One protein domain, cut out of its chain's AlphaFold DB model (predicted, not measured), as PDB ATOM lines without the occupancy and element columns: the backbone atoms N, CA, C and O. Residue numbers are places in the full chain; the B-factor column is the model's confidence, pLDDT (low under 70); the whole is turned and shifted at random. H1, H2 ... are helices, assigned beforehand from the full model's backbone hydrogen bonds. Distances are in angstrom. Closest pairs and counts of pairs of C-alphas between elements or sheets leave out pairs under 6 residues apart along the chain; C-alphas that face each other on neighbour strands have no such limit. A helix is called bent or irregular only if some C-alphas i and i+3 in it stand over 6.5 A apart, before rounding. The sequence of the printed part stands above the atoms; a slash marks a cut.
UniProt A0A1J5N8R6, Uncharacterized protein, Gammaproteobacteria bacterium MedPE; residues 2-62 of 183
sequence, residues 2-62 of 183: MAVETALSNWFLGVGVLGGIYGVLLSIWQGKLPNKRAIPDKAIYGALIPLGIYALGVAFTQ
ATOM      1  N   MET A   2      -8.870-108.621  -9.611       39.41
ATOM      2  CA  MET A   2      -9.092-109.493  -8.423       39.41
ATOM      3  C   MET A   2      -8.217-110.766  -8.320       39.41
ATOM      4  O   MET A   2      -7.816-111.155  -7.237       39.41
ATOM      5  N   ALA A   3      -7.915-111.425  -9.443       38.56
ATOM      6  CA  ALA A   3      -7.138-112.668  -9.481       38.56
ATOM      7  C   ALA A   3      -5.609-112.488  -9.411       38.56
ATOM      8  O   ALA A   3      -4.900-113.440  -9.112       38.56
ATOM      9  N   VAL A   4      -5.111-111.298  -9.759       42.78
ATOM     10  CA  VAL A   4      -3.667-111.013  -9.849       42.78
ATOM     11  C   VAL A   4      -3.122-110.532  -8.499       42.78
ATOM     12  O   VAL A   4      -1.930-110.647  -8.245       42.78
ATOM     13  N   GLU A   5      -4.003-110.047  -7.621       47.31
ATOM     14  CA  GLU A   5      -3.657-109.507  -6.300       47.31
ATOM     15  C   GLU A   5      -3.812-110.533  -5.174       47.31
ATOM     16  O   GLU A   5      -3.106-110.478  -4.172       47.31
ATOM     17  N   THR A   6      -4.677-111.533  -5.346       53.12
ATOM     18  CA  THR A   6      -4.685-112.708  -4.471       53.12
ATOM     19  C   THR A   6      -3.514-113.613  -4.843       53.12
ATOM     20  O   THR A   6      -3.398-113.985  -6.008       53.12
ATOM     21  N   ALA A   7      -2.702-114.052  -3.877       59.25
ATOM     22  CA  ALA A   7      -1.630-115.049  -4.053       59.25
ATOM     23  C   ALA A   7      -2.142-116.468  -4.431       59.25
ATOM     24  O   ALA A   7      -1.570-117.490  -4.047       59.25
ATOM     25  N   LEU A   8      -3.261-116.549  -5.150       64.88
ATOM     26  CA  LEU A   8      -3.900-117.767  -5.608       64.88
ATOM     27  C   LEU A   8      -3.150-118.326  -6.814       64.88
ATOM     28  O   LEU A   8      -2.812-117.629  -7.766       64.88
ATOM     29  N   SER A   9      -2.910-119.632  -6.777       75.62
ATOM     30  CA  SER A   9      -2.210-120.331  -7.846       75.62
ATOM     31  C   SER A   9      -2.988-120.277  -9.168       75.62
ATOM     32  O   SER A   9      -4.215-120.376  -9.183       75.62
ATOM     33  N   ASN A  10      -2.279-120.209 -10.299       78.81
ATOM     34  CA  ASN A  10      -2.873-120.116 -11.640       78.81
ATOM     35  C   ASN A  10      -3.885-121.235 -11.952       78.81
ATOM     36  O   ASN A  10      -4.842-121.011 -12.693       78.81
ATOM     37  N   TRP A  11      -3.717-122.433 -11.375       77.81
ATOM     38  CA  TRP A  11      -4.687-123.523 -11.543       77.81
ATOM     39  C   TRP A  11      -6.046-123.182 -10.915       77.81
ATOM     40  O   TRP A  11      -7.087-123.530 -11.468       77.81
ATOM     41  N   PHE A  12      -6.041-122.453  -9.799       79.38
ATOM     42  CA  PHE A  12      -7.234-122.050  -9.064       79.38
ATOM     43  C   PHE A  12      -8.049-121.013  -9.846       79.38
ATOM     44  O   PHE A  12      -9.276-121.098  -9.928       79.38
ATOM     45  N   LEU A  13      -7.359-120.091 -10.522       78.81
ATOM     46  CA  LEU A  13      -7.974-119.169 -11.478       78.81
ATOM     47  C   LEU A  13      -8.602-119.914 -12.659       78.81
ATOM     48  O   LEU A  13      -9.711-119.579 -13.077       78.81
ATOM     49  N   GLY A  14      -7.937-120.962 -13.151       83.75
ATOM     50  CA  GLY A  14      -8.473-121.835 -14.195       83.75
ATOM     51  C   GLY A  14      -9.813-122.469 -13.808       83.75
ATOM     52  O   GLY A  14     -10.746-122.456 -14.609       83.75
ATOM     53  N   VAL A  15      -9.949-122.953 -12.569       86.06
ATOM     54  CA  VAL A  15     -11.208-123.526 -12.051       86.06
ATOM     55  C   VAL A  15     -12.331-122.481 -12.032       86.06
ATOM     56  O   VAL A  15     -13.437-122.768 -12.497       86.06
ATOM     57  N   GLY A  16     -12.045-121.263 -11.562       82.94
ATOM     58  CA  GLY A  16     -13.015-120.162 -11.550       82.94
ATOM     59  C   GLY A  16     -13.469-119.753 -12.955       82.94
ATOM     60  O   GLY A  16     -14.668-119.641 -13.214       82.94
ATOM     61  N   VAL A  17     -12.525-119.601 -13.892       85.00
ATOM     62  CA  VAL A  17     -12.820-119.243 -15.292       85.00
ATOM     63  C   VAL A  17     -13.645-120.330 -15.981       85.00
ATOM     64  O   VAL A  17     -14.637-120.013 -16.637       85.00
ATOM     65  N   LEU A  18     -13.289-121.606 -15.807       86.44
ATOM     66  CA  LEU A  18     -14.046-122.723 -16.380       86.44
ATOM     67  C   LEU A  18     -15.476-122.778 -15.834       86.44
ATOM     68  O   LEU A  18     -16.420-122.910 -16.616       86.44
ATOM     69  N   GLY A  19     -15.647-122.613 -14.518       86.56
ATOM     70  CA  GLY A  19     -16.965-122.524 -13.891       86.56
ATOM     71  C   GLY A  19     -17.793-121.355 -14.427       86.56
ATOM     72  O   GLY A  19     -18.971-121.524 -14.746       86.56
ATOM     73  N   GLY A  20     -17.166-120.188 -14.599       83.44
ATOM     74  CA  GLY A  20     -17.797-118.995 -15.164       83.44
ATOM     75  C   GLY A  20     -18.243-119.186 -16.615       83.44
ATOM     76  O   GLY A  20     -19.401-118.924 -16.941       83.44
ATOM     77  N   ILE A  21     -17.367-119.711 -17.478       87.25
ATOM     78  CA  ILE A  21     -17.695-120.017 -18.881       87.25
ATOM     79  C   ILE A  21     -18.849-121.021 -18.945       87.25
ATOM     80  O   ILE A  21     -19.809-120.811 -19.690       87.25
ATOM     81  N   TYR A  22     -18.794-122.083 -18.140       88.00
ATOM     82  CA  TYR A  22     -19.859-123.080 -18.098       88.00
ATOM     83  C   TYR A  22     -21.190-122.466 -17.632       88.00
ATOM     84  O   TYR A  22     -22.233-122.732 -18.229       88.00
ATOM     85  N   GLY A  23     -21.164-121.573 -16.639       83.81
ATOM     86  CA  GLY A  23     -22.335-120.808 -16.199       83.81
ATOM     87  C   GLY A  23     -22.940-119.930 -17.302       83.81
ATOM     88  O   GLY A  23     -24.158-119.928 -17.491       83.81
ATOM     89  N   VAL A  24     -22.109-119.242 -18.094       84.00
ATOM     90  CA  VAL A  24     -22.570-118.456 -19.255       84.00
ATOM     91  C   VAL A  24     -23.204-119.361 -20.312       84.00
ATOM     92  O   VAL A  24     -24.286-119.054 -20.819       84.00
ATOM     93  N   LEU A  25     -22.581-120.503 -20.616       86.12
ATOM     94  CA  LEU A  25     -23.130-121.482 -21.556       86.12
ATOM     95  C   LEU A  25     -24.483-122.026 -21.082       86.12
ATOM     96  O   LEU A  25     -25.414-122.108 -21.887       86.12
ATOM     97  N   LEU A  26     -24.626-122.325 -19.787       83.88
ATOM     98  CA  LEU A  26     -25.909-122.704 -19.193       83.88
ATOM     99  C   LEU A  26     -26.949-121.590 -19.338       83.88
ATOM    100  O   LEU A  26     -28.080-121.881 -19.718       83.88
ATOM    101  N   SER A  27     -26.580-120.325 -19.112       78.62
ATOM    102  CA  SER A  27     -27.496-119.191 -19.290       78.62
ATOM    103  C   SER A  27     -27.968-119.048 -20.743       78.62
ATOM    104  O   SER A  27     -29.141-118.752 -20.983       78.62
ATOM    105  N   ILE A  28     -27.084-119.266 -21.722       83.06
ATOM    106  CA  ILE A  28     -27.445-119.247 -23.150       83.06
ATOM    107  C   ILE A  28     -28.356-120.431 -23.477       83.06
ATOM    108  O   ILE A  28     -29.352-120.270 -24.186       83.06
ATOM    109  N   TRP A  29     -28.033-121.619 -22.962       82.69
ATOM    110  CA  TRP A  29     -28.832-122.819 -23.190       82.69
ATOM    111  C   TRP A  29     -30.232-122.680 -22.593       82.69
ATOM    112  O   TRP A  29     -31.213-122.950 -23.285       82.69
ATOM    113  N   GLN A  30     -30.335-122.148 -21.375       78.75
ATOM    114  CA  GLN A  30     -31.602-121.843 -20.716       78.75
ATOM    115  C   GLN A  30     -32.468-120.891 -21.545       78.75
ATOM    116  O   GLN A  30     -33.674-121.099 -21.655       78.75
ATOM    117  N   GLY A  31     -31.857-119.882 -22.175       74.19
ATOM    118  CA  GLY A  31     -32.554-118.943 -23.058       74.19
ATOM    119  C   GLY A  31     -33.090-119.571 -24.350       74.19
ATOM    120  O   GLY A  31     -34.021-119.032 -24.942       74.19
ATOM    121  N   LYS A  32     -32.536-120.712 -24.780       79.88
ATOM    122  CA  LYS A  32     -32.948-121.438 -25.993       79.88
ATOM    123  C   LYS A  32     -33.950-122.564 -25.726       79.88
ATOM    124  O   LYS A  32     -34.431-123.165 -26.684       79.88
ATOM    125  N   LEU A  33     -34.260-122.884 -24.465       76.75
ATOM    126  CA  LEU A  33     -35.171-123.982 -24.134       76.75
ATOM    127  C   LEU A  33     -36.636-123.600 -24.431       76.75
ATOM    128  O   LEU A  33     -37.176-122.689 -23.796       76.75
ATOM    129  N   PRO A  34     -37.325-124.312 -25.345       62.16
ATOM    130  CA  PRO A  34     -38.741-124.080 -25.598       62.16
ATOM    131  C   PRO A  34     -39.594-124.534 -24.400       62.16
ATOM    132  O   PRO A  34     -39.300-125.534 -23.741       62.16
ATOM    133  N   ASN A  35     -40.689-123.812 -24.133       60.25
ATOM    134  CA  ASN A  35     -41.702-124.131 -23.114       60.25
ATOM    135  C   ASN A  35     -41.248-124.127 -21.640       60.25
ATOM    136  O   ASN A  35     -41.779-124.898 -20.842       60.25
ATOM    137  N   LYS A  36     -40.326-123.238 -21.236       56.16
ATOM    138  CA  LYS A  36     -39.931-123.062 -19.816       56.16
ATOM    139  C   LYS A  36     -39.465-124.368 -19.142       56.16
ATOM    140  O   LYS A  36     -39.693-124.568 -17.950       56.16
ATOM    141  N   ARG A  37     -38.850-125.281 -19.901       64.00
ATOM    142  CA  ARG A  37     -38.278-126.513 -19.343       64.00
ATOM    143  C   ARG A  37     -37.090-126.163 -18.450       64.00
ATOM    144  O   ARG A  37     -36.258-125.340 -18.825       64.00
ATOM    145  N   ALA A  38     -37.037-126.778 -17.271       68.12
ATOM    146  CA  ALA A  38     -35.901-126.646 -16.375       68.12
ATOM    147  C   ALA A  38     -34.667-127.311 -16.999       68.12
ATOM    148  O   ALA A  38     -34.770-128.331 -17.686       68.12
ATOM    149  N   ILE A  39     -33.504-126.708 -16.765       73.12
ATOM    150  CA  ILE A  39     -32.214-127.319 -17.084       73.12
ATOM    151  C   ILE A  39     -32.100-128.607 -16.254       73.12
ATOM    152  O   ILE A  39     -32.483-128.588 -15.086       73.12
ATOM    153  N   PRO A  40     -31.591-129.719 -16.812       79.69
ATOM    154  CA  PRO A  40     -31.360-130.927 -16.030       79.69
ATOM    155  C   PRO A  40     -30.428-130.638 -14.848       79.69
ATOM    156  O   PRO A  40     -29.337-130.101 -15.041       79.69
ATOM    157  N   ASP A  41     -30.824-131.066 -13.646       78.69
ATOM    158  CA  ASP A  41     -30.109-130.804 -12.385       78.69
ATOM    159  C   ASP A  41     -28.616-131.150 -12.463       78.69
ATOM    160  O   ASP A  41     -27.762-130.430 -11.950       78.69
ATOM    161  N   LYS A  42     -28.279-132.222 -13.194       84.44
ATOM    162  CA  LYS A  42     -26.896-132.669 -13.415       84.44
ATOM    163  C   LYS A  42     -26.017-131.622 -14.104       84.44
ATOM    164  O   LYS A  42     -24.837-131.528 -13.788       84.44
ATOM    165  N   ALA A  43     -26.580-130.844 -15.027       82.62
ATOM    166  CA  ALA A  43     -25.840-129.810 -15.740       82.62
ATOM    167  C   ALA A  43     -25.548-128.606 -14.834       82.62
ATOM    168  O   ALA A  43     -24.493-128.001 -14.955       82.62
ATOM    169  N   ILE A  44     -26.413-128.298 -13.861       81.88
ATOM    170  CA  ILE A  44     -26.195-127.181 -12.927       81.88
ATOM    171  C   ILE A  44     -24.925-127.406 -12.093       81.88
ATOM    172  O   ILE A  44     -24.141-126.474 -11.899       81.88
ATOM    173  N   TYR A  45     -24.657-128.650 -11.682       85.38
ATOM    174  CA  TYR A  45     -23.440-128.990 -10.935       85.38
ATOM    175  C   TYR A  45     -22.144-128.697 -11.705       85.38
ATOM    176  O   TYR A  45     -21.124-128.428 -11.076       85.38
ATOM    177  N   GLY A  46     -22.188-128.683 -13.043       84.62
ATOM    178  CA  GLY A  46     -21.038-128.341 -13.883       84.62
ATOM    179  C   GLY A  46     -20.549-126.900 -13.703       84.62
ATOM    180  O   GLY A  46     -19.351-126.661 -13.790       84.62
ATOM    181  N   ALA A  47     -21.443-125.956 -13.386       85.50
ATOM    182  CA  ALA A  47     -21.062-124.597 -12.981       85.50
ATOM    183  C   ALA A  47     -20.886-124.487 -11.461       85.50
ATOM    184  O   ALA A  47     -19.951-123.843 -10.990       85.50
ATOM    185  N   LEU A  48     -21.781-125.120 -10.695       85.75
ATOM    186  CA  LEU A  48     -21.843-124.964  -9.243       85.75
ATOM    187  C   LEU A  48     -20.576-125.475  -8.546       85.75
ATOM    188  O   LEU A  48     -20.057-124.793  -7.670       85.75
ATOM    189  N   ILE A  49     -20.076-126.659  -8.919       87.25
ATOM    190  CA  ILE A  49     -18.931-127.281  -8.237       87.25
ATOM    191  C   ILE A  49     -17.646-126.466  -8.457       87.25
ATOM    192  O   ILE A  49     -17.019-126.104  -7.459       87.25
ATOM    193  N   PRO A  50     -17.247-126.108  -9.696       87.19
ATOM    194  CA  PRO A  50     -16.042-125.306  -9.909       87.19
ATOM    195  C   PRO A  50     -16.132-123.925  -9.253       87.19
ATOM    196  O   PRO A  50     -15.182-123.494  -8.605       87.19
ATOM    197  N   LEU A  51     -17.283-123.249  -9.359       84.75
ATOM    198  CA  LEU A  51     -17.478-121.937  -8.734       84.75
ATOM    199  C   LEU A  51     -17.511-122.021  -7.206       84.75
ATOM    200  O   LEU A  51     -16.986-121.132  -6.545       84.75
ATOM    201  N   GLY A  52     -18.073-123.090  -6.640       86.00
ATOM    202  CA  GLY A  52     -18.067-123.337  -5.199       86.00
ATOM    203  C   GLY A  52     -16.657-123.574  -4.661       86.00
ATOM    204  O   GLY A  52     -16.278-122.973  -3.659       86.00
ATOM    205  N   ILE A  53     -15.851-124.385  -5.357       87.38
ATOM    206  CA  ILE A  53     -14.434-124.592  -5.012       87.38
ATOM    207  C   ILE A  53     -13.671-123.268  -5.101       87.38
ATOM    208  O   ILE A  53     -12.923-122.938  -4.181       87.38
ATOM    209  N   TYR A  54     -13.899-122.496  -6.168       83.81
ATOM    210  CA  TYR A  54     -13.290-121.181  -6.345       83.81
ATOM    211  C   TYR A  54     -13.657-120.222  -5.202       83.81
ATOM    212  O   TYR A  54     -12.776-119.641  -4.572       83.81
ATOM    213  N   ALA A  55     -14.943-120.113  -4.867       79.62
ATOM    214  CA  ALA A  55     -15.417-119.262  -3.782       79.62
ATOM    215  C   ALA A  55     -14.818-119.662  -2.422       79.62
ATOM    216  O   ALA A  55     -14.402-118.792  -1.661       79.62
ATOM    217  N   LEU A  56     -14.715-120.965  -2.136       83.88
ATOM    218  CA  LEU A  56     -14.110-121.457  -0.896       83.88
ATOM    219  C   LEU A  56     -12.619-121.131  -0.807       83.88
ATOM    220  O   LEU A  56     -12.168-120.639   0.221       83.88
ATOM    221  N   GLY A  57     -11.835-121.370  -1.859       80.44
ATOM    222  CA  GLY A  57     -10.405-121.043  -1.796       80.44
ATOM    223  C   GLY A  57     -10.130-119.537  -1.801       80.44
ATOM    224  O   GLY A  57      -9.173-119.113  -1.158       80.44
ATOM    225  N   VAL A  58     -10.995-118.710  -2.405       77.00
ATOM    226  CA  VAL A  58     -10.959-117.257  -2.159       77.00
ATOM    227  C   VAL A  58     -11.215-116.984  -0.674       77.00
ATOM    228  O   VAL A  58     -10.401-116.325  -0.041       77.00
ATOM    229  N   ALA A  59     -12.261-117.558  -0.074       76.19
ATOM    230  CA  ALA A  59     -12.569-117.358   1.346       76.19
ATOM    231  C   ALA A  59     -11.409-117.735   2.291       76.19
ATOM    232  O   ALA A  59     -11.202-117.056   3.291       76.19
ATOM    233  N   PHE A  60     -10.634-118.778   1.969       78.25
ATOM    234  CA  PHE A  60      -9.473-119.201   2.767       78.25
ATOM    235  C   PHE A  60      -8.204-118.369   2.547       78.25
ATOM    236  O   PHE A  60      -7.272-118.478   3.340       78.25
ATOM    237  N   THR A  61      -8.135-117.579   1.476       74.38
ATOM    238  CA  THR A  61      -6.954-116.757   1.156       74.38
ATOM    239  C   THR A  61      -7.124-115.290   1.509       74.38
ATOM    240  O   THR A  61      -6.128-114.577   1.600       74.38
ATOM    241  N   GLN A  62      -8.356-114.838   1.738       69.62
ATOM    242  CA  GLN A  62      -8.604-113.485   2.211       69.62
ATOM    243  C   GLN A  62      -8.130-113.344   3.660       69.62
ATOM    244  O   GLN A  62      -8.531-114.098   4.545       69.62
TER     245      GLN A  62
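This is residues 2 to 62 of the 183 residues of an uncharacterized protein of Gammaproteobacteria bacterium MedPE (UniProt A0A1J5N8R6). Two long helices, H2 and H3, lie side by side as a long helical hairpin, and the short helix H1 sits near the first residues of H2, at the end away from the turn. The loop between the long helices closes the other end, where residues 31 to 37 stick out. The printed part has 61 residues with three named helices, in the order H1, H2, H3, and no named strand; the class is all helix. The whole is a loose rod with a radius of gyration of the C-alphas of 14.0 A, spanning 45 by 17 by 15 A.

H2, residues 10 to 32, touches H3, residues 41 to 61, and the closest C-alphas, those of Gly 19 and Ala 47, are 4.7 A apart. They form a helical hairpin and run opposite ways at a shallow tilt of 33 degrees, only just short of steep. H3 has a kink of 34 degrees near residue 48. H1, residues 2 to 5, is close to H2 but not clearly touching, the closest C-alphas being those of Ala 3 and Leu 13, 6.9 A apart. H1 and H3 are apart. In H2 every O i to N i+4 pair is within hydrogen-bond range, in H3 13 of 17 are, and H1 is too short for such a pair.

H2 measures 33.4 A from C-alpha 10 at (-2.873, -120.116, -11.640) to C-alpha 32 at (-32.948, -121.438, -25.993). H3 measures 30.3 A and ends with C-alpha 61 at (-6.954, -116.757, 1.156). It is neither bent nor irregular, but only just: C-alphas 46 and 49 are 6.1 A apart. H1 measures 5.8 A.

The two C-alphas farthest apart, those of Ala 7 and Asn 35, are 45.3 A apart. The printed part has no cut. The link from H1 to H2 is tight, and the link from H2 to H3 is short, with 8 residues. The model's mean pLDDT over the printed part is 76.5, and it is under 70 at residues 2 to 8, residues 34 to 38 and residue 62.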